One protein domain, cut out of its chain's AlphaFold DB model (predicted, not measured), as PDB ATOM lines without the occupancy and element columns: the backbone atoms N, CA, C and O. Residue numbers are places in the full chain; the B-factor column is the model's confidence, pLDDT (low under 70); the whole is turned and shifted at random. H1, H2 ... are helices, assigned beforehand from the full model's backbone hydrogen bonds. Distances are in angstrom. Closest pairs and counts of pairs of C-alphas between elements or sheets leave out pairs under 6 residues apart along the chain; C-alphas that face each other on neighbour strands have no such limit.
ATOM      1  N   ASN A   2      78.466  61.761  98.729       74.12
ATOM      2  CA  ASN A   2      78.179  62.891  97.837       74.12
ATOM      3  C   ASN A   2      78.437  62.466  96.369       74.12
ATOM      4  O   ASN A   2      79.233  61.556  96.117       74.12
ATOM      5  N   ASN A   3      77.783  63.118  95.400       78.31
ATOM      6  CA  ASN A   3      77.892  62.756  93.973       78.31
ATOM      7  C   ASN A   3      79.337  62.799  93.449       78.31
ATOM      8  O   ASN A   3      79.698  62.047  92.548       78.31
ATOM      9  N   ARG A   4      80.191  63.645  94.041       84.38
ATOM     10  CA  ARG A   4      81.611  63.734  93.685       84.38
ATOM     11  C   ARG A   4      82.370  62.454  94.034       84.38
ATOM     12  O   ARG A   4      83.097  61.947  93.191       84.38
ATOM     13  N   ASN A   5      82.178  61.907  95.232       88.75
ATOM     14  CA  ASN A   5      82.867  60.687  95.648       88.75
ATOM     15  C   ASN A   5      82.441  59.486  94.792       88.75
ATOM     16  O   ASN A   5      83.288  58.685  94.423       88.75
ATOM     17  N   MET A   6      81.156  59.381  94.429       89.12
ATOM     18  CA  MET A   6      80.690  58.312  93.531       89.12
ATOM     19  C   MET A   6      81.341  58.392  92.148       89.12
ATOM     20  O   MET A   6      81.748  57.363  91.620       89.12
ATOM     21  N   LYS A   7      81.512  59.599  91.594       89.06
ATOM     22  CA  LYS A   7      82.239  59.802  90.329       89.06
ATOM     23  C   LYS A   7      83.681  59.332  90.406       89.06
ATOM     24  O   LYS A   7      84.135  58.643  89.502       89.06
ATOM     25  N   GLU A   8      84.396  59.684  91.469       90.12
ATOM     26  CA  GLU A   8      85.784  59.242  91.620       90.12
ATOM     27  C   GLU A   8      85.889  57.721  91.787       90.12
ATOM     28  O   GLU A   8      86.794  57.122  91.222       90.12
ATOM     29  N   ILE A   9      84.939  57.078  92.477       92.06
ATOM     30  CA  ILE A   9      84.900  55.609  92.567       92.06
ATOM     31  C   ILE A   9      84.625  54.993  91.188       92.06
ATOM     32  O   ILE A   9      85.342  54.078  90.791       92.06
ATOM     33  N   ALA A  10      83.648  55.514  90.439       91.94
ATOM     34  CA  ALA A  10      83.291  55.009  89.110       91.94
ATOM     35  C   ALA A  10      84.450  55.102  88.103       91.94
ATOM     36  O   ALA A  10      84.580  54.234  87.250       91.94
ATOM     37  N   LYS A  11      85.334  56.102  88.226       89.44
ATOM     38  CA  LYS A  11      86.541  56.213  87.382       89.44
ATOM     39  C   LYS A  11      87.532  55.061  87.562       89.44
ATOM     40  O   LYS A  11      88.347  54.841  86.675       89.44
ATOM     41  N   ILE A  12      87.524  54.400  88.718       91.00
ATOM     42  CA  ILE A  12      88.466  53.321  89.043       91.00
ATOM     43  C   ILE A  12      87.767  51.970  88.913       91.00
ATOM     44  O   ILE A  12      88.275  51.058  88.275       91.00
ATOM     45  N   ARG A  13      86.581  51.842  89.513       92.38
ATOM     46  CA  ARG A  13      85.858  50.570  89.643       92.38
ATOM     47  C   ARG A  13      84.824  50.325  88.552       92.38
ATOM     48  O   ARG A  13      84.235  49.256  88.517       92.38
ATOM     49  N   GLY A  14      84.600  51.296  87.676       90.12
ATOM     50  CA  GLY A  14      83.523  51.238  86.702       90.12
ATOM     51  C   GLY A  14      82.158  51.561  87.316       90.12
ATOM     52  O   GLY A  14      81.914  51.470  88.521       90.12
ATOM     53  N   ASN A  15      81.256  51.986  86.447       92.06
ATOM     54  CA  ASN A  15      79.891  52.385  86.749       92.06
ATOM     55  C   ASN A  15      78.943  51.186  86.758       92.06
ATOM     56  O   ASN A  15      77.937  51.222  87.458       92.06
ATOM     57  N   GLU A  16      79.248  50.138  85.991       90.06
ATOM     58  CA  GLU A  16      78.377  48.969  85.874       90.06
ATOM     59  C   GLU A  16      78.172  48.291  87.235       90.06
ATOM     60  O   GLU A  16      77.036  48.178  87.693       90.06
ATOM     61  N   GLU A  17      79.251  47.970  87.959       87.81
ATOM     62  CA  GLU A  17      79.140  47.383  89.302       87.81
ATOM     63  C   GLU A  17      78.403  48.297  90.294       87.81
ATOM     64  O   GLU A  17      77.602  47.831  91.107       87.81
ATOM     65  N   LEU A  18      78.649  49.611  90.237       92.12
ATOM     66  CA  LEU A  18      77.973  50.587  91.097       92.12
ATOM     67  C   LEU A  18      76.467  50.641  90.820       92.12
ATOM     68  O   LEU A  18      75.672  50.741  91.758       92.12
ATOM     69  N   TRP A  19      76.079  50.553  89.550       92.25
ATOM     70  CA  TRP A  19      74.687  50.513  89.126       92.25
ATOM     71  C   TRP A  19      73.994  49.218  89.559       92.25
ATOM     72  O   TRP A  19      72.878  49.266  90.080       92.25
ATOM     73  N   GLU A  20      74.659  48.066  89.435       92.25
ATOM     74  CA  GLU A  20      74.133  46.790  89.938       92.25
ATOM     75  C   GLU A  20      73.878  46.833  91.450       92.25
ATOM     76  O   GLU A  20      72.822  46.408  91.923       92.25
ATOM     77  N   VAL A  21      74.802  47.418  92.219       93.12
ATOM     78  CA  VAL A  21      74.621  47.603  93.667       93.12
ATOM     79  C   VAL A  21      73.475  48.572  93.968       93.12
ATOM     80  O   VAL A  21      72.698  48.326  94.892       93.12
ATOM     81  N   ALA A  22      73.315  49.648  93.194       93.00
ATOM     82  CA  ALA A  22      72.201  50.576  93.374       93.00
ATOM     83  C   ALA A  22      70.843  49.886  93.174       93.00
ATOM     84  O   ALA A  22      69.961  50.053  94.016       93.00
ATOM     85  N   LYS A  23      70.710  49.054  92.132       93.75
ATOM     86  CA  LYS A  23      69.520  48.221  91.895       93.75
ATOM     87  C   LYS A  23      69.273  47.239  93.035       93.75
ATOM     88  O   LYS A  23      68.165  47.161  93.555       93.75
ATOM     89  N   LEU A  24      70.317  46.539  93.489       94.69
ATOM     90  CA  LEU A  24      70.223  45.574  94.592       94.69
ATOM     91  C   LEU A  24      69.657  46.199  95.881       94.69
ATOM     92  O   LEU A  24      69.013  45.515  96.676       94.69
ATOM     93  N   HIS A  25      69.901  47.493  96.090       92.69
ATOM     94  CA  HIS A  25      69.461  48.237  97.269       92.69
ATOM     95  C   HIS A  25      68.243  49.150  97.028       92.69
ATOM     96  O   HIS A  25      67.863  49.871  97.949       92.69
ATOM     97  N   ASN A  26      67.595  49.088  95.856       93.62
ATOM     98  CA  ASN A  26      66.461  49.944  95.458       93.62
ATOM     99  C   ASN A  26      66.778  51.454  95.517       93.62
ATOM    100  O   ASN A  26      65.952  52.275  95.919       93.62
ATOM    101  N   CYS A  27      68.010  51.820  95.161       91.75
ATOM    102  CA  CYS A  27      68.520  53.191  95.189       91.75
ATOM    103  C   CYS A  27      68.598  53.829  93.791       91.75
ATOM    104  O   CYS A  27      69.229  54.877  93.644       91.75
ATOM    105  N   GLU A  28      67.983  53.232  92.762       92.56
ATOM    106  CA  GLU A  28      68.110  53.696  91.370       92.56
ATOM    107  C   GLU A  28      67.673  55.151  91.177       92.56
ATOM    108  O   GLU A  28      68.303  55.897  90.431       92.56
ATOM    109  N   SER A  29      66.627  55.583  91.887       90.38
ATOM    110  CA  SER A  29      66.089  56.948  91.801       90.38
ATOM    111  C   SER A  29      67.071  58.026  92.267       90.38
ATOM    112  O   SER A  29      66.960  59.181  91.862       90.38
ATOM    113  N   SER A  30      68.033  57.652  93.113       88.44
ATOM    114  CA  SER A  30      69.077  58.537  93.637       88.44
ATOM    115  C   SER A  30      70.410  58.361  92.907       88.44
ATOM    116  O   SER A  30      71.399  58.994  93.281       88.44
ATOM    117  N   TYR A  31      70.465  57.491  91.893       89.88
ATOM    118  CA  TYR A  31      71.689  57.240  91.152       89.88
ATOM    119  C   TYR A  31      72.027  58.436  90.250       89.88
ATOM    120  O   TYR A  31      71.179  58.866  89.462       89.88
ATOM    121  N   PRO A  32      73.243  59.000  90.335       88.81
ATOM    122  CA  PRO A  32      73.592  60.182  89.559       88.81
ATOM    123  C   PRO A  32      73.581  59.895  88.055       88.81
ATOM    124  O   PRO A  32      74.337  59.053  87.572       88.81
ATOM    125  N   GLN A  33      72.777  60.648  87.300       87.50
ATOM    126  CA  GLN A  33      72.656  60.465  85.849       87.50
ATOM    127  C   GLN A  33      73.979  60.702  85.112       87.50
ATOM    128  O   GLN A  33      74.248  60.080  84.089       87.50
ATOM    129  N   GLU A  34      74.847  61.559  85.651       85.06
ATOM    130  CA  GLU A  34      76.157  61.834  85.053       85.06
ATOM    131  C   GLU A  34      77.099  60.616  85.031       85.06
ATOM    132  O   GLU A  34      78.142  60.674  84.386       85.06
ATOM    133  N   LEU A  35      76.777  59.534  85.751       86.75
ATOM    134  CA  LEU A  35      77.576  58.309  85.760       86.75
ATOM    135  C   LEU A  35      77.255  57.363  84.595       86.75
ATOM    136  O   LEU A  35      78.015  56.431  84.358       86.75
ATOM    137  N   PHE A  36      76.193  57.625  83.823       83.31
ATOM    138  CA  PHE A  36      75.864  56.861  82.613       83.31
ATOM    139  C   PHE A  36      76.774  57.182  81.409       83.31
ATOM    140  O   PHE A  36      76.525  56.697  80.307       83.31
ATOM    141  N   ASP A  37      77.828  57.988  81.592       80.69
ATOM    142  CA  ASP A  37      78.856  58.213  80.571       80.69
ATOM    143  C   ASP A  37      79.576  56.894  80.239       80.69
ATOM    144  O   ASP A  37      80.048  56.181  81.128       80.69
ATOM    145  N   VAL A  38      79.708  56.604  78.943       75.31
ATOM    146  CA  VAL A  38      80.401  55.426  78.401       75.31
ATOM    147  C   VAL A  38      81.819  55.289  78.963       75.31
ATOM    148  O   VAL A  38      82.277  54.182  79.237       75.31
ATOM    149  N   LYS A  39      82.508  56.410  79.215       77.12
ATOM    150  CA  LYS A  39      83.871  56.417  79.776       77.12
ATOM    151  C   LYS A  39      83.953  55.858  81.190       77.12
ATOM    152  O   LYS A  39      85.023  55.433  81.606       77.12
ATOM    153  N   LEU A  40      82.854  55.907  81.935       78.94
ATOM    154  CA  LEU A  40      82.790  55.412  83.302       78.94
ATOM    155  C   LEU A  40      82.303  53.967  83.356       78.94
ATOM    156  O   LEU A  40      82.279  53.410  84.439       78.94
ATOM    157  N   GLN A  41      81.911  53.343  82.241       75.75
ATOM    158  CA  GLN A  41      81.331  51.997  82.272       75.75
ATOM    159  C   GLN A  41      82.338  50.912  82.668       75.75
ATOM    160  O   GLN A  41      81.957  49.992  83.386       75.75
ATOM    161  N   GLN A  42      83.602  51.031  82.258       82.69
ATOM    162  CA  GLN A  42      84.609  49.983  82.451       82.69
ATOM    163  C   GLN A  42      85.391  50.169  83.755       82.69
ATOM    164  O   GLN A  42      85.840  51.273  84.069       82.69
ATOM    165  N   SER A  43      85.576  49.080  84.503       85.88
ATOM    166  CA  SER A  43      86.547  49.027  85.595       85.88
ATOM    167  C   SER A  43      87.968  49.072  85.036       85.88
ATOM    168  O   SER A  43      88.250  48.445  84.016       85.88
ATOM    169  N   VAL A  44      88.867  49.767  85.724       88.38
ATOM    170  CA  VAL A  44      90.294  49.803  85.385       88.38
ATOM    171  C   VAL A  44      91.024  48.770  86.237       88.38
ATOM    172  O   VAL A  44      90.709  48.615  87.419       88.38
ATOM    173  N   ASP A  45      92.013  48.086  85.662       92.00
ATOM    174  CA  ASP A  45      92.922  47.251  86.445       92.00
ATOM    175  C   ASP A  45      93.648  48.103  87.503       92.00
ATOM    176  O   ASP A  45      94.151  49.198  87.227       92.00
TER     177      ASP A  45
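AT A GLANCE: This is residues 2 to 45 of the 131 residues of an uncharacterized protein of Aegilops tauschii subsp. strangulata (UniProt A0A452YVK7). Two helices, H1 and H2, meet through a tight turn at Gly 14 and make a V, and a short third helix, H3, sits to one side of the V near both of them, so that the three helix centres make a triangle. From the far end of H2 the chain loops back through residues 25 to 32 to H3, and after H3 residues 37 to 45 run past the corner of the V and end as a tail. The 44 printed residues include three named helices, H1, H2 and H3 in chain order, and no named strand; the class is all helix. The whole is compact, with a radius of gyration of the C-alphas of 9.6 A, yet only just elongated in outline, with spans of 28 by 18 by 16 A.

HOW THE PARTS SIT: H1, residues 3 to 13, is the longest helix, with 11 residues. H2, residues 15 to 24, is close to H1 but not clearly touching it; their closest C-alphas, those of Ala 10 and Leu 18, are 7.2 A apart. The lines of H1 and H2 stand at a steep tilt of 64 degrees, and the two run opposite ways. H3, residues 33 to 36, is close to H1 but not clearly touching, with the C-alphas of Lys 7 and Leu 35 the closest at 6.7 A. H3 is likewise close to H2 but not clearly touching, and here the closest C-alphas are those of Asn 15 and Leu 35, at 6.4 A. In H2 every O i to N i+4 pair is within hydrogen-bond range, in H1 6 of 7 are, and H3 is too short for such a pair, but its one O i to N i+3 pair is within range.

IN THESE COORDINATES: H1 begins at C-alpha 3, at (77.892, 62.756, 93.973), and measures 15.2 A from first to last C-alpha. H2 measures 14.2 A and ends at C-alpha 24, at (70.223, 45.574, 94.592). H3, four residues, ends at C-alpha 36, at (75.864, 56.861, 82.613). Residues 28 to 30 and 38 to 40 are short helical runs without a name.

THE WHOLE: The two C-alphas farthest apart in the domain are those of Ser 29 and Asp 45, at 29.0 A. The C-alphas of Asn 2 and Asp 45, the first and last printed, are 24.3 A apart. The printed part has no cut. The link from H1 to H2 is tight, with 1 residue between them, and the link from H2 to H3 is short, with 8 residues. The mean pLDDT of the printed part is 87.9, and no printed residue is under 70.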